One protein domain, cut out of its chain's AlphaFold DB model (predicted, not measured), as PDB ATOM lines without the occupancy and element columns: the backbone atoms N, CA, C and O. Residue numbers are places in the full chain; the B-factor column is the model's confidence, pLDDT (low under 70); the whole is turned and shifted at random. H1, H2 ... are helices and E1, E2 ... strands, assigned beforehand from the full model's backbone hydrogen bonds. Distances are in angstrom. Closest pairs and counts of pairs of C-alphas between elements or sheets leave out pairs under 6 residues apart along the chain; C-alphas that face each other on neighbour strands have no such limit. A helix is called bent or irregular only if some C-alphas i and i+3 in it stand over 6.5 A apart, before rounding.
ATOM      1  N   THR A   7      70.822  -9.021  88.573       86.88
ATOM      2  CA  THR A   7      70.021  -9.075  89.805       86.88
ATOM      3  C   THR A   7      70.756  -8.592  91.059       86.88
ATOM      4  O   THR A   7      70.110  -8.225  92.033       86.88
ATOM      5  N   ASP A   8      72.093  -8.588  91.062       90.31
ATOM      6  CA  ASP A   8      72.908  -8.165  92.208       90.31
ATOM      7  C   ASP A   8      73.236  -6.659  92.171       90.31
ATOM      8  O   ASP A   8      73.715  -6.102  93.159       90.31
ATOM      9  N   ILE A   9      72.970  -5.975  91.052       91.69
ATOM     10  CA  ILE A   9      73.299  -4.553  90.856       91.69
ATOM     11  C   ILE A   9      72.565  -3.621  91.835       91.69
ATOM     12  O   ILE A   9      73.231  -2.750  92.401       91.69
ATOM     13  N   PRO A  10      71.260  -3.808  92.133       94.12
ATOM     14  CA  PRO A  10      70.578  -3.051  93.188       94.12
ATOM     15  C   PRO A  10      71.302  -3.120  94.537       94.12
ATOM     16  O   PRO A  10      71.409  -2.123  95.256       94.12
ATOM     17  N   TRP A  11      71.853  -4.289  94.866       93.94
ATOM     18  CA  TRP A  11      72.589  -4.483  96.105       93.94
ATOM     19  C   TRP A  11      73.994  -3.881  96.050       93.94
ATOM     20  O   TRP A  11      74.424  -3.240  97.005       93.94
ATOM     21  N   ALA A  12      74.702  -4.003  94.926       92.56
ATOM     22  CA  ALA A  12      75.982  -3.323  94.728       92.56
ATOM     23  C   ALA A  12      75.836  -1.793  94.872       92.56
ATOM     24  O   ALA A  12      76.648  -1.156  95.543       92.56
ATOM     25  N   ALA A  13      74.751  -1.214  94.346       93.06
ATOM     26  CA  ALA A  13      74.416   0.201  94.526       93.06
ATOM     27  C   ALA A  13      74.168   0.558  96.001       93.06
ATOM     28  O   ALA A  13      74.565   1.627  96.474       93.06
ATOM     29  N   TRP A  14      73.555  -0.352  96.763       94.62
ATOM     30  CA  TRP A  14      73.389  -0.201  98.209       94.62
ATOM     31  C   TRP A  14      74.719  -0.242  98.961       94.62
ATOM     32  O   TRP A  14      74.971   0.622  99.800       94.62
ATOM     33  N   VAL A  15      75.610  -1.176  98.626       92.81
ATOM     34  CA  VAL A  15      76.963  -1.232  99.203       92.81
ATOM     35  C   VAL A  15      77.724   0.061  98.910       92.81
ATOM     36  O   VAL A  15      78.282   0.659  99.828       92.81
ATOM     37  N   MET A  16      77.697   0.532  97.660       91.25
ATOM     38  CA  MET A  16      78.336   1.781  97.244       91.25
ATOM     39  C   MET A  16      77.792   2.984  98.022       91.25
ATOM     40  O   MET A  16      78.550   3.700  98.674       91.25
ATOM     41  N   SER A  17      76.473   3.181  98.021       90.94
ATOM     42  CA  SER A  17      75.843   4.302  98.730       90.94
ATOM     43  C   SER A  17      76.105   4.269 100.239       90.94
ATOM     44  O   SER A  17      76.427   5.303 100.820       90.94
ATOM     45  N   ARG A  18      76.049   3.101 100.892       92.06
ATOM     46  CA  ARG A  18      76.352   2.963 102.328       92.06
ATOM     47  C   ARG A  18      77.820   3.158 102.675       92.06
ATOM     48  O   ARG A  18      78.089   3.636 103.775       92.06
ATOM     49  N   ALA A  19      78.737   2.788 101.786       88.06
ATOM     50  CA  ALA A  19      80.167   2.991 101.993       88.06
ATOM     51  C   ALA A  19      80.535   4.483 101.964       88.06
ATOM     52  O   ALA A  19      81.335   4.944 102.779       88.06
ATOM     53  N   PHE A  20      79.927   5.250 101.053       84.38
ATOM     54  CA  PHE A  20      80.264   6.664 100.862       84.38
ATOM     55  C   PHE A  20      79.418   7.626 101.707       84.38
ATOM     56  O   PHE A  20      79.918   8.670 102.125       84.38
ATOM     57  N   ALA A  21      78.172   7.283 102.037       86.81
ATOM     58  CA  ALA A  21      77.308   8.161 102.819       86.81
ATOM     59  C   ALA A  21      77.717   8.266 104.300       86.81
ATOM     60  O   ALA A  21      78.056   7.281 104.957       86.81
ATOM     61  N   LYS A  22      77.584   9.472 104.869       84.44
ATOM     62  CA  LYS A  22      77.834   9.735 106.301       84.44
ATOM     63  C   LYS A  22      76.830   9.028 107.219       84.44
ATOM     64  O   LYS A  22      77.185   8.613 108.316       84.44
ATOM     65  N   ASN A  23      75.574   8.914 106.792       87.81
ATOM     66  CA  ASN A  23      74.493   8.302 107.565       87.81
ATOM     67  C   ASN A  23      73.576   7.466 106.657       87.81
ATOM     68  O   ASN A  23      73.737   7.428 105.435       87.81
ATOM     69  N   ARG A  24      72.628   6.741 107.261       88.69
ATOM     70  CA  ARG A  24      71.713   5.858 106.523       88.69
ATOM     71  C   ARG A  24      70.771   6.638 105.604       88.69
ATOM     72  O   ARG A  24      70.523   6.176 104.499       88.69
ATOM     73  N   THR A  25      70.300   7.808 106.027       89.25
ATOM     74  CA  THR A  25      69.382   8.647 105.244       89.25
ATOM     75  C   THR A  25      70.014   9.087 103.927       89.25
ATOM     76  O   THR A  25      69.451   8.843 102.867       89.25
ATOM     77  N   LEU A  26      71.232   9.635 103.970       86.88
ATOM     78  CA  LEU A  26      71.975  10.014 102.768       86.88
ATOM     79  C   LEU A  26      72.280   8.808 101.875       86.88
ATOM     80  O   LEU A  26      72.269   8.945 100.659       86.88
ATOM     81  N   ALA A  27      72.502   7.622 102.450       88.19
ATOM     82  CA  ALA A  27      72.695   6.411 101.653       88.19
ATOM     83  C   ALA A  27      71.436   6.034 100.861       88.19
ATOM     84  O   ALA A  27      71.538   5.699  99.688       88.19
ATOM     85  N   VAL A  28      70.255   6.122 101.481       90.94
ATOM     86  CA  VAL A  28      68.974   5.872 100.799       90.94
ATOM     87  C   VAL A  28      68.759   6.885  99.677       90.94
ATOM     88  O   VAL A  28      68.400   6.495  98.571       90.94
ATOM     89  N   LEU A  29      69.045   8.164  99.928       88.25
ATOM     90  CA  LEU A  29      68.916   9.223  98.923       88.25
ATOM     91  C   LEU A  29      69.925   9.087  97.773       88.25
ATOM     92  O   LEU A  29      69.596   9.392  96.634       88.25
ATOM     93  N   ALA A  30      71.141   8.613  98.054       87.31
ATOM     94  CA  ALA A  30      72.187   8.413  97.054       87.31
ATOM     95  C   ALA A  30      72.059   7.086  96.292       87.31
ATOM     96  O   ALA A  30      72.716   6.906  95.265       87.31
ATOM     97  N   TRP A  31      71.240   6.149  96.776       92.19
ATOM     98  CA  TRP A  31      71.082   4.826  96.176       92.19
ATOM     99  C   TRP A  31      70.631   4.863  94.704       92.19
ATOM    100  O   TRP A  31      71.267   4.174  93.903       92.19
ATOM    101  N   PRO A  32      69.636   5.680  94.291       89.56
ATOM    102  CA  PRO A  32      69.249   5.786  92.884       89.56
ATOM    103  C   PRO A  32      70.398   6.270  91.997       89.56
ATOM    104  O   PRO A  32      70.647   5.702  90.936       89.56
ATOM    105  N   THR A  33      71.153   7.275  92.450       87.19
ATOM    106  CA  THR A  33      72.320   7.767  91.711       87.19
ATOM    107  C   THR A  33      73.399   6.695  91.621       87.19
ATOM    108  O   THR A  33      73.911   6.455  90.533       87.19
ATOM    109  N   ALA A  34      73.692   5.986  92.717       88.88
ATOM    110  CA  ALA A  34      74.651   4.883  92.714       88.88
ATOM    111  C   ALA A  34      74.232   3.774  91.736       88.88
ATOM    112  O   ALA A  34      75.063   3.266  90.988       88.88
ATOM    113  N   LEU A  35      72.942   3.436  91.692       91.50
ATOM    114  CA  LEU A  35      72.397   2.465  90.749       91.50
ATOM    115  C   LEU A  35      72.653   2.901  89.304       91.50
ATOM    116  O   LEU A  35      73.212   2.127  88.527       91.50
ATOM    117  N   LEU A  36      72.321   4.149  88.968       87.62
ATOM    118  CA  LEU A  36      72.541   4.710  87.634       87.62
ATOM    119  C   LEU A  36      74.028   4.764  87.265       87.62
ATOM    120  O   LEU A  36      74.391   4.415  86.143       87.62
ATOM    121  N   THR A  37      74.906   5.114  88.209       85.69
ATOM    122  CA  THR A  37      76.362   5.102  88.008       85.69
ATOM    123  C   THR A  37      76.900   3.694  87.747       85.69
ATOM    124  O   THR A  37      77.836   3.529  86.969       85.69
ATOM    125  N   LEU A  38      76.319   2.660  88.363       89.75
ATOM    126  CA  LEU A  38      76.752   1.276  88.167       89.75
ATOM    127  C   LEU A  38      76.259   0.658  86.857       89.75
ATOM    128  O   LEU A  38      76.897  -0.279  86.375       89.75
ATOM    129  N   LEU A  39      75.167   1.150  86.263       88.94
ATOM    130  CA  LEU A  39      74.556   0.537  85.078       88.94
ATOM    131  C   LEU A  39      75.510   0.396  83.875       88.94
ATOM    132  O   LEU A  39      75.594  -0.718  83.351       88.94
ATOM    133  N   PRO A  40      76.286   1.419  83.449       87.31
ATOM    134  CA  PRO A  40      77.256   1.257  82.360       87.31
ATOM    135  C   PRO A  40      78.259   0.122  82.622       87.31
ATOM    136  O   PRO A  40      78.566  -0.679  81.737       87.31
ATOM    137  N   TYR A  41      78.734   0.001  83.864       89.38
ATOM    138  CA  TYR A  41      79.678  -1.038  84.276       89.38
ATOM    139  C   TYR A  41      79.018  -2.416  84.402       89.38
ATOM    140  O   TYR A  41      79.633  -3.441  84.094       89.38
ATOM    141  N   ALA A  42      77.757  -2.460  84.824       89.81
ATOM    142  CA  ALA A  42      76.963  -3.678  84.897       89.81
ATOM    143  C   ALA A  42      76.704  -4.260  83.501       89.81
ATOM    144  O   ALA A  42      76.927  -5.453  83.288       89.81
ATOM    145  N   LEU A  43      76.334  -3.415  82.530       88.50
ATOM    146  CA  LEU A  43      76.164  -3.802  81.123       88.50
ATOM    147  C   LEU A  43      77.455  -4.389  80.539       88.50
ATOM    148  O   LEU A  43      77.425  -5.368  79.795       88.50
ATOM    149  N   ARG A  44      78.609  -3.849  80.946       87.94
ATOM    150  CA  ARG A  44      79.940  -4.346  80.564       87.94
ATOM    151  C   ARG A  44      80.415  -5.553  81.382       87.94
ATOM    152  O   ARG A  44      81.484  -6.090  81.093       87.94
ATOM    153  N   ARG A  45      79.640  -6.000  82.377       88.94
ATOM    154  CA  ARG A  45      79.964  -7.107  83.295       88.94
ATOM    155  C   ARG A  45      81.291  -6.911  84.043       88.94
ATOM    156  O   ARG A  45      82.014  -7.879  84.278       88.94
ATOM    157  N   THR A  46      81.606  -5.668  84.410       90.38
ATOM    158  CA  THR A  46      82.848  -5.283  85.112       90.38
ATOM    159  C   THR A  46      82.653  -5.035  86.609       90.38
ATOM    160  O   THR A  46      83.598  -4.661  87.303       90.38
ATOM    161  N   VAL A  47      81.426  -5.207  87.108       92.00
ATOM    162  CA  VAL A  47      81.099  -5.105  88.533       92.00
ATOM    163  C   VAL A  47      81.278  -6.472  89.184       92.00
ATOM    164  O   VAL A  47      80.718  -7.478  88.741       92.00
ATOM    165  N   HIS A  48      82.053  -6.505  90.261       92.31
ATOM    166  CA  HIS A  48      82.274  -7.686  91.078       92.31
ATOM    167  C   HIS A  48      81.748  -7.422  92.480       92.31
ATOM    168  O   HIS A  48      82.078  -6.401  93.084       92.31
ATOM    169  N   LEU A  49      80.945  -8.350  92.987       92.31
ATOM    170  CA  LEU A  49      80.400  -8.314  94.337       92.31
ATOM    171  C   LEU A  49      81.006  -9.472  95.132       92.31
ATOM    172  O   LEU A  49      81.285 -10.537  94.576       92.31
ATOM    173  N   SER A  50      81.243  -9.257  96.418       91.75
ATOM    174  CA  SER A  50      81.674 -10.311  97.325       91.75
ATOM    175  C   SER A  50      80.565 -11.324  97.585       91.75
ATOM    176  O   SER A  50      79.383 -10.994  97.534       91.75
ATOM    177  N   ASP A  51      80.952 -12.561  97.898       87.44
ATOM    178  CA  ASP A  51      79.993 -13.640  98.169       87.44
ATOM    179  C   ASP A  51      79.152 -13.348  99.427       87.44
ATOM    180  O   ASP A  51      77.963 -13.648  99.468       87.44
ATOM    181  N   ASP A  52      79.742 -12.668 100.416       88.88
ATOM    182  CA  ASP A  52      79.054 -12.156 101.612       88.88
ATOM    183  C   ASP A  52      78.223 -10.882 101.343       88.88
ATOM    184  O   ASP A  52      77.580 -10.350 102.246       88.88
ATOM    185  N   ARG A  53      78.243 -10.373 100.104       89.19
ATOM    186  CA  ARG A  53      77.567  -9.153  99.650       89.19
ATOM    187  C   ARG A  53      77.902  -7.893 100.461       89.19
ATOM    188  O   ARG A  53      77.115  -6.949 100.500       89.19
ATOM    189  N   THR A  54      79.066  -7.848 101.098       91.75
ATOM    190  CA  THR A  54      79.504  -6.695 101.898       91.75
ATOM    191  C   THR A  54      80.408  -5.722 101.145       91.75
ATOM    192  O   THR A  54      80.520  -4.566 101.548       91.75
ATOM    193  N   GLY A  55      81.039  -6.160 100.054       90.56
ATOM    194  CA  GLY A  55      82.025  -5.383  99.315       90.56
ATOM    195  C   GLY A  55      81.865  -5.517  97.809       90.56
ATOM    196  O   GLY A  55      81.484  -6.568  97.299       90.56
ATOM    197  N   MET A  56      82.184  -4.451  97.082       93.50
ATOM    198  CA  MET A  56      82.184  -4.439  95.626       93.50
ATOM    199  C   MET A  56      83.432  -3.771  95.057       93.50
ATOM    200  O   MET A  56      84.013  -2.864  95.658       93.50
ATOM    201  N   VAL A  57      83.811  -4.200  93.858       92.69
ATOM    202  CA  VAL A  57      84.851  -3.553  93.060       92.69
ATOM    203  C   VAL A  57      84.434  -3.491  91.596       92.69
ATOM    204  O   VAL A  57      83.823  -4.417  91.061       92.69
ATOM    205  N   ILE A  58      84.781  -2.390  90.942       92.44
ATOM    206  CA  ILE A  58      84.626  -2.196  89.505       92.44
ATOM    207  C   ILE A  58      86.019  -2.155  88.900       92.44
ATOM    208  O   ILE A  58      86.763  -1.199  89.122       92.44
ATOM    209  N   VAL A  59      86.360  -3.181  88.123       91.62
ATOM    210  CA  VAL A  59      87.598  -3.204  87.338       91.62
ATOM    211  C   VAL A  59      87.215  -3.289  85.874       91.62
ATOM    212  O   VAL A  59      86.682  -4.295  85.410       91.62
ATOM    213  N   ALA A  60      87.452  -2.207  85.142       91.44
ATOM    214  CA  ALA A  60      87.005  -2.069  83.766       91.44
ATOM    215  C   ALA A  60      88.141  -1.582  82.874       91.44
ATOM    216  O   ALA A  60      88.987  -0.801  83.296       91.44
ATOM    217  N   ARG A  61      88.137  -1.996  81.606       90.38
ATOM    218  CA  ARG A  61      89.041  -1.416  80.607       90.38
ATOM    219  C   ARG A  61      88.707   0.065  80.423       90.38
ATOM    220  O   ARG A  61      87.529   0.385  80.224       90.38
ATOM    221  N   TRP A  62      89.718   0.931  80.461       85.56
ATOM    222  CA  TRP A  62      89.553   2.373  80.281       85.56
ATOM    223  C   TRP A  62      89.041   2.667  78.867       85.56
ATOM    224  O   TRP A  62      89.733   2.409  77.880       85.56
ATOM    225  N   ARG A  63      87.799   3.146  78.758       85.44
ATOM    226  CA  ARG A  63      87.158   3.516  77.490       85.44
ATOM    227  C   ARG A  63      86.269   4.736  77.706       85.44
ATOM    228  O   ARG A  63      85.052   4.625  77.658       85.44
ATOM    229  N   LEU A  64      86.897   5.892  77.913       80.94
ATOM    230  CA  LEU A  64      86.216   7.139  78.270       80.94
ATOM    231  C   LEU A  64      85.022   7.464  77.357       80.94
ATOM    232  O   LEU A  64      83.921   7.695  77.842       80.94
ATOM    233  N   VAL A  65      85.220   7.406  76.035       83.50
ATOM    234  CA  VAL A  65      84.161   7.689  75.048       83.50
ATOM    235  C   VAL A  65      82.997   6.705  75.171       83.50
ATOM    236  O   VAL A  65      81.843   7.114  75.116       83.50
ATOM    237  N   LEU A  66      83.286   5.417  75.378       84.19
ATOM    238  CA  LEU A  66      82.249   4.400  75.548       84.19
ATOM    239  C   LEU A  66      81.494   4.586  76.869       84.19
ATOM    240  O   LEU A  66      80.280   4.424  76.894       84.19
ATOM    241  N   SER A 120      87.797  11.208  94.609       51.53
ATOM    242  CA  SER A 120      88.468  12.097  93.655       51.53
ATOM    243  C   SER A 120      87.795  12.031  92.275       51.53
ATOM    244  O   SER A 120      88.463  11.880  91.259       51.53
ATOM    245  N   ALA A 121      86.458  12.079  92.233       50.16
ATOM    246  CA  ALA A 121      85.629  11.741  91.071       50.16
ATOM    247  C   ALA A 121      85.836  12.653  89.853       50.16
ATOM    248  O   ALA A 121      85.465  12.283  88.743       50.16
ATOM    249  N   PHE A 122      86.444  13.825  90.044       53.00
ATOM    250  CA  PHE A 122      86.771  14.755  88.961       53.00
ATOM    251  C   PHE A 122      88.185  14.570  88.402       53.00
ATOM    252  O   PHE A 122      88.562  15.228  87.435       53.00
ATOM    253  N   THR A 123      88.985  13.679  88.986       63.97
ATOM    254  CA  THR A 123      90.334  13.390  88.508       63.97
ATOM    255  C   THR A 123      90.302  12.123  87.669       63.97
ATOM    256  O   THR A 123      89.976  11.043  88.156       63.97
ATOM    257  N   PHE A 124      90.673  12.238  86.394       77.81
ATOM    258  CA  PHE A 124      90.867  11.058  85.559       77.81
ATOM    259  C   PHE A 124      91.952  10.154  86.172       77.81
ATOM    260  O   PHE A 124      92.994  10.676  86.579       77.81
ATOM    261  N   PRO A 125      91.760   8.822  86.213       79.25
ATOM    262  CA  PRO A 125      92.755   7.883  86.739       79.25
ATOM    263  C   PRO A 125      94.023   7.808  85.893       79.25
ATOM    264  O   PRO A 125      95.031   7.291  86.357       79.25
ATOM    265  N   VAL A 126      93.987   8.343  84.674       82.19
ATOM    266  CA  VAL A 126      95.091   8.317  83.718       82.19
ATOM    267  C   VAL A 126      95.686   9.712  83.597       82.19
ATOM    268  O   VAL A 126      94.956  10.681  83.378       82.19
ATOM    269  N   GLY A 127      97.007   9.797  83.695       82.81
ATOM    270  CA  GLY A 127      97.786  11.005  83.447       82.81
ATOM    271  C   GLY A 127      98.914  10.780  82.443       82.81
ATOM    272  O   GLY A 127      99.010   9.712  81.832       82.81
ATOM    273  N   SER A 128      99.765  11.790  82.252       85.25
ATOM    274  CA  SER A 128     100.975  11.678  81.422       85.25
ATOM    275  C   SER A 128     102.001  10.718  82.030       85.25
ATOM    276  O   SER A 128     102.774  10.104  81.305       85.25
ATOM    277  N   GLU A 129     101.957  10.546  83.349       85.44
ATOM    278  CA  GLU A 129     102.770   9.622  84.131       85.44
ATOM    279  C   GLU A 129     102.329   8.156  84.014       85.44
ATOM    280  O   GLU A 129     103.076   7.262  84.403       85.44
ATOM    281  N   THR A 130     101.118   7.882  83.513       86.06
ATOM    282  CA  THR A 130     100.599   6.512  83.419       86.06
ATOM    283  C   THR A 130     101.221   5.790  82.218       86.06
ATOM    284  O   THR A 130     101.040   6.246  81.083       86.06
ATOM    285  N   PRO A 131     101.899   4.642  82.418       86.00
ATOM    286  CA  PRO A 131     102.493   3.884  81.322       86.00
ATOM    287  C   PRO A 131     101.453   3.479  80.268       86.00
ATOM    288  O   PRO A 131     100.335   3.081  80.596       86.00
ATOM    289  N   ARG A 132     101.836   3.551  78.988       84.62
ATOM    290  CA  ARG A 132     100.995   3.157  77.836       84.62
ATOM    291  C   ARG A 132     101.477   1.874  77.153       84.62
ATOM    292  O   ARG A 132     101.154   1.622  76.000       84.62
ATOM    293  N   THR A 133     102.258   1.075  77.870       82.00
ATOM    294  CA  THR A 133     102.937  -0.127  77.368       82.00
ATOM    295  C   THR A 133     101.999  -1.311  77.110       82.00
ATOM    296  O   THR A 133     102.416  -2.276  76.478       82.00
ATOM    297  N   GLY A 134     100.734  -1.247  77.544       85.56
ATOM    298  CA  GLY A 134      99.768  -2.328  77.359       85.56
ATOM    299  C   GLY A 134      98.309  -1.917  77.590       85.56
ATOM    300  O   GLY A 134      97.989  -0.726  77.658       85.56
ATOM    301  N   PRO A 135      97.383  -2.893  77.682       91.12
ATOM    302  CA  PRO A 135      95.969  -2.627  77.907       91.12
ATOM    303  C   PRO A 135      95.745  -1.880  79.222       91.12
ATOM    304  O   PRO A 135      96.142  -2.343  80.290       91.12
ATOM    305  N   LEU A 136      95.063  -0.741  79.139       92.00
ATOM    306  CA  LEU A 136      94.771   0.091  80.296       92.00
ATOM    307  C   LEU A 136      93.439  -0.300  80.949       92.00
ATOM    308  O   LEU A 136      92.369  -0.274  80.325       92.00
ATOM    309  N   TRP A 137      93.509  -0.605  82.234       93.06
ATOM    310  CA  TRP A 137      92.399  -0.922  83.116       93.06
ATOM    311  C   TRP A 137      92.304   0.130  84.211       93.06
ATOM    312  O   TRP A 137      93.294   0.745  84.593       93.06
ATOM    313  N   GLN A 138      91.101   0.325  84.728       91.62
ATOM    314  CA  GLN A 138      90.849   1.207  85.851       91.62
ATOM    315  C   GLN A 138      90.137   0.471  86.976       91.62
ATOM    316  O   GLN A 138      89.240  -0.339  86.724       91.62
ATOM    317  N   VAL A 139      90.493   0.809  88.213       90.69
ATOM    318  CA  VAL A 139      89.645   0.547  89.378       90.69
ATOM    319  C   VAL A 139      88.726   1.755  89.537       90.69
ATOM    320  O   VAL A 139      89.114   2.758  90.132       90.69
ATOM    321  N   ALA A 140      87.534   1.669  88.942       86.19
ATOM    322  CA  ALA A 140      86.571   2.774  88.873       86.19
ATOM    323  C   ALA A 140      85.752   2.939  90.162       86.19
ATOM    324  O   ALA A 140      85.183   3.995  90.418       86.19
ATOM    325  N   GLY A 141      85.686   1.894  90.985       86.94
ATOM    326  CA  GLY A 141      84.989   1.932  92.260       86.94
ATOM    327  C   GLY A 141      85.439   0.793  93.153       86.94
ATOM    328  O   GLY A 141      85.572  -0.343  92.701       86.94
ATOM    329  N   LEU A 142      85.669   1.103  94.422       89.00
ATOM    330  CA  LEU A 142      85.945   0.138  95.475       89.00
ATOM    331  C   LEU A 142      85.137   0.583  96.688       89.00
ATOM    332  O   LEU A 142      85.353   1.675  97.207       89.00
ATOM    333  N   ALA A 143      84.169  -0.232  97.091       89.69
ATOM    334  CA  ALA A 143      83.256   0.102  98.175       89.69
ATOM    335  C   ALA A 143      83.079  -1.091  99.108       89.69
ATOM    336  O   ALA A 143      82.948  -2.228  98.658       89.69
ATOM    337  N   GLN A 144      83.059  -0.815 100.408       90.25
ATOM    338  CA  GLN A 144      82.912  -1.809 101.465       90.25
ATOM    339  C   GLN A 144      81.927  -1.281 102.505       90.25
ATOM    340  O   GLN A 144      82.001  -0.114 102.894       90.25
ATOM    341  N   LEU A 145      81.019  -2.137 102.977       91.19
ATOM    342  CA  LEU A 145      80.133  -1.779 104.079       91.19
ATOM    343  C   LEU A 145      80.946  -1.478 105.356       91.19
ATOM    344  O   LEU A 145      81.878  -2.220 105.682       91.19
ATOM    345  N   PRO A 146      80.592  -0.435 106.124       85.44
ATOM    346  CA  PRO A 146      81.276  -0.127 107.378       85.44
ATOM    347  C   PRO A 146      81.249  -1.304 108.365       85.44
ATOM    348  O   PRO A 146      80.215  -1.952 108.520       85.44
ATOM    349  N   GLY A 147      82.373  -1.568 109.040       85.06
ATOM    350  CA  GLY A 147      82.478  -2.608 110.076       85.06
ATOM    351  C   GLY A 147      82.517  -4.052 109.557       85.06
ATOM    352  O   GLY A 147      82.372  -4.985 110.340       85.06
ATOM    353  N   THR A 148      82.704  -4.252 108.252       87.88
ATOM    354  CA  THR A 148      82.772  -5.588 107.641       87.88
ATOM    355  C   THR A 148      84.201  -5.969 107.245       87.88
ATOM    356  O   THR A 148      85.123  -5.153 107.304       87.88
ATOM    357  N   ARG A 149      84.405  -7.238 106.867       84.62
ATOM    358  CA  ARG A 149      85.704  -7.744 106.390       84.62
ATOM    359  C   ARG A 149      86.148  -6.987 105.133       84.62
ATOM    360  O   ARG A 149      85.323  -6.470 104.394       84.62
ATOM    361  N   LEU A 150      87.451  -6.969 104.844       85.62
ATOM    362  CA  LEU A 150      88.034  -6.300 103.664       85.62
ATOM    363  C   LEU A 150      87.781  -7.064 102.341       85.62
ATOM    364  O   LEU A 150      88.689  -7.266 101.530       85.62
ATOM    365  N   SER A 151      86.545  -7.509 102.114       87.44
ATOM    366  CA  SER A 151      86.147  -8.375 101.002       87.44
ATOM    367  C   SER A 151      86.334  -7.693  99.639       87.44
ATOM    368  O   SER A 151      86.871  -8.305  98.717       87.44
ATOM    369  N   ALA A 152      85.995  -6.406  99.512       86.38
ATOM    370  CA  ALA A 152      86.171  -5.614  98.290       86.38
ATOM    371  C   ALA A 152      87.637  -5.557  97.848       86.38
ATOM    372  O   ALA A 152      87.945  -5.728  96.669       86.38
ATOM    373  N   LEU A 153      88.549  -5.394  98.805       86.81
ATOM    374  CA  LEU A 153      89.982  -5.387  98.551       86.81
ATOM    375  C   LEU A 153      90.484  -6.758  98.089       86.81
ATOM    376  O   LEU A 153      91.235  -6.862  97.117       86.81
ATOM    377  N   MET A 154      90.074  -7.826  98.775       87.75
ATOM    378  CA  MET A 154      90.463  -9.182  98.386       87.75
ATOM    379  C   MET A 154      90.016  -9.499  96.956       87.75
ATOM    380  O   MET A 154      90.765 -10.114  96.193       87.75
ATOM    381  N   ILE A 155      88.823  -9.037  96.572       90.88
ATOM    382  CA  ILE A 155      88.307  -9.177  95.209       90.88
ATOM    383  C   ILE A 155      89.112  -8.318  94.246       90.88
ATOM    384  O   ILE A 155      89.546  -8.843  93.226       90.88
ATOM    385  N   ALA A 156      89.380  -7.053  94.575       90.75
ATOM    386  CA  ALA A 156      90.190  -6.164  93.747       90.75
ATOM    387  C   ALA A 156      91.548  -6.798  93.423       90.75
ATOM    388  O   ALA A 156      91.902  -6.939  92.254       90.75
ATOM    389  N   ARG A 157      92.264  -7.293  94.442       89.56
ATOM    390  CA  ARG A 157      93.564  -7.958  94.275       89.56
ATOM    391  C   ARG A 157      93.469  -9.192  93.383       89.56
ATOM    392  O   ARG A 157      94.346  -9.423  92.555       89.56
ATOM    393  N   ARG A 158      92.418  -9.998  93.548       89.75
ATOM    394  CA  ARG A 158      92.205 -11.207  92.744       89.75
ATOM    395  C   ARG A 158      91.882 -10.871  91.286       89.75
ATOM    396  O   ARG A 158      92.415 -11.524  90.399       89.75
ATOM    397  N   VAL A 159      91.055  -9.854  91.045       91.19
ATOM    398  CA  VAL A 159      90.697  -9.398  89.693       91.19
ATOM    399  C   VAL A 159      91.916  -8.807  88.988       91.19
ATOM    400  O   VAL A 159      92.198  -9.199  87.862       91.19
ATOM    401  N   ILE A 160      92.686  -7.954  89.665       91.75
ATOM    402  CA  ILE A 160      93.919  -7.360  89.127       91.75
ATOM    403  C   ILE A 160      94.926  -8.443  88.722       91.75
ATOM    404  O   ILE A 160      95.442  -8.409  87.613       91.75
ATOM    405  N   ARG A 161      95.142  -9.454  89.571       90.75
ATOM    406  CA  ARG A 161      96.037 -10.586  89.267       90.75
ATOM    407  C   ARG A 161      95.576 -11.466  88.106       90.75
ATOM    408  O   ARG A 161      96.379 -12.220  87.579       90.75
ATOM    409  N   SER A 162      94.293 -11.419  87.754       91.81
ATOM    410  CA  SER A 162      93.746 -12.169  86.618       91.81
ATOM    411  C   SER A 162      93.833 -11.413  85.290       91.81
ATOM    412  O   SER A 162      93.404 -11.938  84.263       91.81
ATOM    413  N   LEU A 163      94.332 -10.174  85.302       92.06
ATOM    414  CA  LEU A 163      94.508  -9.394  84.084       92.06
ATOM    415  C   LEU A 163      95.670  -9.952  83.245       92.06
ATOM    416  O   LEU A 163      96.590 -10.553  83.799       92.06
ATOM    417  N   PRO A 164      95.647  -9.753  81.914       91.50
ATOM    418  CA  PRO A 164      96.749 -10.166  81.051       91.50
ATOM    419  C   PRO A 164      98.082  -9.536  81.494       91.50
ATOM    420  O   PRO A 164      98.076  -8.343  81.818       91.50
ATOM    421  N   PRO A 165      99.208 -10.272  81.447       91.25
ATOM    422  CA  PRO A 165     100.531  -9.705  81.704       91.25
ATOM    423  C   PRO A 165     100.810  -8.481  80.820       91.25
ATOM    424  O   PRO A 165     100.405  -8.441  79.656       91.25
ATOM    425  N   GLY A 166     101.472  -7.470  81.377       91.06
ATOM    426  CA  GLY A 166     101.713  -6.174  80.740       91.06
ATOM    427  C   GLY A 166     100.516  -5.217  80.791       91.06
ATOM    428  O   GLY A 166     100.579  -4.125  80.222       91.06
ATOM    429  N   SER A 167      99.416  -5.589  81.453       93.69
ATOM    430  CA  SER A 167      98.285  -4.681  81.674       93.69
ATOM    431  C   SER A 167      98.648  -3.590  82.677       93.69
ATOM    432  O   SER A 167      99.275  -3.850  83.699       93.69
ATOM    433  N   VAL A 168      98.180  -2.371  82.425       93.31
ATOM    434  CA  VAL A 168      98.346  -1.243  83.347       93.31
ATOM    435  C   VAL A 168      97.027  -1.012  84.065       93.31
ATOM    436  O   VAL A 168      95.999  -0.808  83.423       93.31
ATOM    437  N   VAL A 169      97.038  -1.041  85.393       93.25
ATOM    438  CA  VAL A 169      95.877  -0.749  86.236       93.25
ATOM    439  C   VAL A 169      96.059   0.617  86.862       93.25
ATOM    440  O   VAL A 169      96.983   0.812  87.640       93.25
ATOM    441  N   ALA A 170      95.162   1.545  86.558       92.62
ATOM    442  CA  ALA A 170      95.162   2.892  87.104       92.62
ATOM    443  C   ALA A 170      94.004   3.100  88.093       92.62
ATOM    444  O   ALA A 170      92.921   2.523  87.964       92.62
ATOM    445  N   THR A 171      94.213   3.941  89.096       90.81
ATOM    446  CA  THR A 171      93.179   4.337  90.057       90.81
ATOM    447  C   THR A 171      93.472   5.728  90.611       90.81
ATOM    448  O   THR A 171      94.594   6.223  90.501       90.81
ATOM    449  N   VAL A 172      92.467   6.363  91.214       89.00
ATOM    450  CA  VAL A 172      92.643   7.596  91.987       89.00
ATOM    451  C   VAL A 172      92.203   7.341  93.413       89.00
ATOM    452  O   VAL A 172      91.082   6.899  93.666       89.00
ATOM    453  N   ALA A 173      93.088   7.635  94.355       85.69
ATOM    454  CA  ALA A 173      92.767   7.563  95.761       85.69
ATOM    455  C   ALA A 173      91.915   8.765  96.185       85.69
ATOM    456  O   ALA A 173      92.185   9.911  95.823       85.69
ATOM    457  N   ALA A 174      90.890   8.486  96.986       80.44
ATOM    458  CA  ALA A 174      90.036   9.470  97.643       80.44
ATOM    459  C   ALA A 174      90.775  10.329  98.686       80.44
ATOM    460  O   ALA A 174      90.406  11.480  98.909       80.44
ATOM    461  N   SER A 175      91.806   9.770  99.321       82.38
ATOM    462  CA  SER A 175      92.631  10.414 100.344       82.38
ATOM    463  C   SER A 175      94.093   9.998 100.193       82.38
ATOM    464  O   SER A 175      94.398   9.030  99.492       82.38
ATOM    465  N   GLU A 176      94.998  10.726 100.846       86.81
ATOM    466  CA  GLU A 176      96.415  10.348 100.896       86.81
ATOM    467  C   GLU A 176      96.625   9.025 101.644       86.81
ATOM    468  O   GLU A 176      97.418   8.203 101.193       86.81
ATOM    469  N   GLU A 177      95.853   8.730 102.701       85.44
ATOM    470  CA  GLU A 177      96.021   7.449 103.404       85.44
ATOM    471  C   GLU A 177      95.668   6.255 102.505       85.44
ATOM    472  O   GLU A 177      96.318   5.204 102.560       85.44
ATOM    473  N   LEU A 178      94.646   6.411 101.653       83.19
ATOM    474  CA  LEU A 178      94.278   5.398 100.668       83.19
ATOM    475  C   LEU A 178      95.333   5.285  99.559       83.19
ATOM    476  O   LEU A 178      95.597   4.180  99.084       83.19
ATOM    477  N   LEU A 179      95.963   6.395  99.170       88.38
ATOM    478  CA  LEU A 179      97.072   6.380  98.219       88.38
ATOM    479  C   LEU A 179      98.262   5.604  98.779       88.38
ATOM    480  O   LEU A 179      98.779   4.712  98.110       88.38
ATOM    481  N   ASP A 180      98.645   5.876 100.024       90.25
ATOM    482  CA  ASP A 180      99.718   5.149 100.697       90.25
ATOM    483  C   ASP A 180      99.371   3.661 100.848       90.25
ATOM    484  O   ASP A 180     100.246   2.800 100.737       90.25
ATOM    485  N   ALA A 181      98.092   3.323 101.053       86.75
ATOM    486  CA  ALA A 181      97.635   1.936 101.048       86.75
ATOM    487  C   ALA A 181      97.811   1.266  99.676       86.75
ATOM    488  O   ALA A 181      98.302   0.138  99.625       86.75
ATOM    489  N   TYR A 182      97.483   1.952  98.576       89.25
ATOM    490  CA  TYR A 182      97.755   1.446  97.229       89.25
ATOM    491  C   TYR A 182      99.254   1.256  96.985       89.25
ATOM    492  O   TYR A 182      99.654   0.219  96.454       89.25
ATOM    493  N   VAL A 183     100.090   2.199  97.427       92.56
ATOM    494  CA  VAL A 183     101.551   2.100  97.289       92.56
ATOM    495  C   VAL A 183     102.102   0.892  98.046       92.56
ATOM    496  O   VAL A 183     102.867   0.109  97.487       92.56
ATOM    497  N   ARG A 184     101.633   0.643  99.276       91.00
ATOM    498  CA  ARG A 184     101.985  -0.575 100.033       91.00
ATOM    499  C   ARG A 184     101.547  -1.872  99.346       91.00
ATOM    500  O   ARG A 184     102.082  -2.932  99.653       91.00
ATOM    501  N   TRP A 185     100.583  -1.815  98.428       86.50
ATOM    502  CA  TRP A 185     100.167  -2.963  97.613       86.50
ATOM    503  C   TRP A 185     100.913  -3.087  96.284       86.50
ATOM    504  O   TRP A 185     100.568  -3.960  95.487       86.50
ATOM    505  N   GLY A 186     101.939  -2.265  96.063       90.81
ATOM    506  CA  GLY A 186     102.803  -2.315  94.887       90.81
ATOM    507  C   GLY A 186     102.401  -1.357  93.770       90.81
ATOM    508  O   GLY A 186     103.002  -1.412  92.703       90.81
ATOM    509  N   PHE A 187     101.408  -0.485  93.979       92.94
ATOM    510  CA  PHE A 187     101.148   0.587  93.020       92.94
ATOM    511  C   PHE A 187     102.254   1.646  93.094       92.94
ATOM    512  O   PHE A 187     102.723   2.024  94.165       92.94
ATOM    513  N   THR A 188     102.612   2.201  91.949       94.25
ATOM    514  CA  THR A 188     103.457   3.384  91.842       94.25
ATOM    515  C   THR A 188     102.607   4.635  92.042       94.25
ATOM    516  O   THR A 188     101.526   4.771  91.458       94.25
ATOM    517  N   ARG A 189     103.093   5.564  92.874       93.69
ATOM    518  CA  ARG A 189     102.448   6.862  93.119       93.69
ATOM    519  C   ARG A 189     102.545   7.730  91.860       93.69
ATOM    520  O   ARG A 189     103.629   7.904  91.312       93.69
ATOM    521  N   GLY A 190     101.416   8.270  91.417       89.00
ATOM    522  CA  GLY A 190     101.319   9.256  90.341       89.00
ATOM    523  C   GLY A 190     101.005  10.657  90.870       89.00
ATOM    524  O   GLY A 190     101.011  10.907  92.077       89.00
ATOM    525  N   GLN A 191     100.702  11.583  89.960       87.88
ATOM    526  CA  GLN A 191     100.303  12.943  90.328       87.88
ATOM    527  C   GLN A 191      98.830  12.983  90.759       87.88
ATOM    528  O   GLN A 191      98.043  12.107  90.410       87.88
ATOM    529  N   SER A 192      98.416  14.018  91.500       86.00
ATOM    530  CA  SER A 192      97.001  14.246  91.857       86.00
ATOM    531  C   SER A 192      96.304  13.043  92.519       86.00
ATOM    532  O   SER A 192      95.154  12.732  92.211       86.00
ATOM    533  N   ARG A 193      97.008  12.343  93.418       87.31
ATOM    534  CA  ARG A 193      96.539  11.126  94.110       87.31
ATOM    535  C   ARG A 193      96.215   9.933  93.204       87.31
ATOM    536  O   ARG A 193      95.489   9.019  93.601       87.31
ATOM    537  N   ARG A 194      96.764   9.913  91.990       90.19
ATOM    538  CA  ARG A 194      96.724   8.738  91.118       90.19
ATOM    539  C   ARG A 194      97.692   7.676  91.608       90.19
ATOM    540  O   ARG A 194      98.743   7.980  92.170       90.19
ATOM    541  N   ALA A 195      97.352   6.429  91.336       91.31
ATOM    542  CA  ALA A 195      98.232   5.294  91.521       91.31
ATOM    543  C   ALA A 195      98.103   4.371  90.311       91.31
ATOM    544  O   ALA A 195      96.999   4.184  89.788       91.31
ATOM    545  N   PHE A 196      99.208   3.780  89.870       93.38
ATOM    546  CA  PHE A 196      99.196   2.813  88.776       93.38
ATOM    547  C   PHE A 196     100.040   1.581  89.091       93.38
ATOM    548  O   PHE A 196     101.048   1.668  89.776       93.38
ATOM    549  N   LEU A 197      99.628   0.426  88.586       93.69
ATOM    550  CA  LEU A 197     100.321  -0.850  88.735       93.69
ATOM    551  C   LEU A 197     100.464  -1.491  87.357       93.69
ATOM    552  O   LEU A 197      99.488  -1.561  86.610       93.69
ATOM    553  N   VAL A 198     101.657  -1.977  87.036       92.75
ATOM    554  CA  VAL A 198     101.880  -2.837  85.869       92.75
ATOM    555  C   VAL A 198     101.799  -4.284  86.351       92.75
ATOM    556  O   VAL A 198     102.500  -4.645  87.295       92.75
ATOM    557  N   VAL A 199     100.884  -5.059  85.765       90.19
ATOM    558  CA  VAL A 199     100.618  -6.470  86.106       90.19
ATOM    559  C   VAL A 199     101.519  -7.396  85.309       90.19
ATOM    560  O   VAL A 199     101.634  -7.176  84.082       90.19
TER     561      VAL A 199
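AT A GLANCE: This is residues 7 to 66 and 120 to 199 of the 199 residues of an uncharacterized protein of Agromyces atrinae (UniProt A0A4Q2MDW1). A twisted five-stranded sheet is the middle of three layers, with helices on both faces. H1 and H2 cover one face toward E1; on the other, the sheet curls round H3, and H4 is over the edge strand E5. The printed part has 140 residues with four named helices and five named strands, in the order H1 H2 E1 E2 E3 H3 E4 H4 E5. The mixed sheet has the order E1 E2 E3 E4 E5, with E3 and E4 parallel and the other neighbours antiparallel. The class is mixed, helices and strands; the whole is compact, with a radius of gyration of the C-alphas of 14.6 A and spans of 42 by 31 by 27 A.

HOW THE PARTS SIT: H1, residues 7 to 20, touches H2, residues 24 to 43, at a steep tilt of 49 degrees, opposite ways; their closest C-alphas, of Ser 17 and Ala 27, are 4.8 A apart. H1 is on the sheet at a height of 8.0 A, over E1, residues 47 to 49, E2, residues 55 to 61, and E3, residues 136 to 144. H2 is on the same face, its closest C-alpha to E1 that of Tyr 41, 6.1 A from Val 47. E1 and E2 form an antiparallel hairpin, with N 48 and O 57 at 2.9 A. E2 and E3 are antiparallel, with N 58 and O 141 at 2.8 A. H3, residues 151 to 161, is on the opposite face; the C-alphas of Ala 152 and Gly 55 of E2, the closest, are 4.3 A apart. E3 and E4, residues 168 to 172, are parallel, with N 137 and O 168 at 2.8 A; E3, H3, E4 form a strand-helix-strand unit, two parallel neighbour strands with a helix between, its crossover right-handed. H4, residues 176 to 184, is on the same face as H3 but apart from it. Its closest C-alpha to E5, residues 194 to 198, is that of Leu 179, 6.9 A from Ala 195. E4 and E5 are antiparallel, with N 171 and O 195 at 2.9 A. Every O i to N i+4 pair is within hydrogen-bond range in H3 and H4, against 9 of 10 in H1 and 12 of 16 in H2.

IN THESE COORDINATES: H1 begins at C-alpha 7 (70.021, -9.075, 89.805) and is 21.8 A long; H2, 27.5 A, has a kink of 47 degrees near residue 32. Both are irregular, only just: C-alphas 7 and 10 are 6.9 A apart, and C-alphas 29 and 32 are 7.0 A apart. E1 is 6.7 A, E2 20.4 A, E3 24.3 A, H3 15.5 A, E4 13.6 A and H4 12.3 A. E5, 13.7 A, ends at C-alpha 198 (101.880, -2.837, 85.869).

THE WHOLE: The C-alphas farthest apart, of Thr 25 and Thr 133, are 44.5 A apart. Residues 67 to 119 are not printed, and C-alphas 66 and 120 are 20.6 A apart across this cut. Of the links printed whole, none is long. Residues 120 to 123 are under pLDDT 70; the mean of the printed part is 88.0.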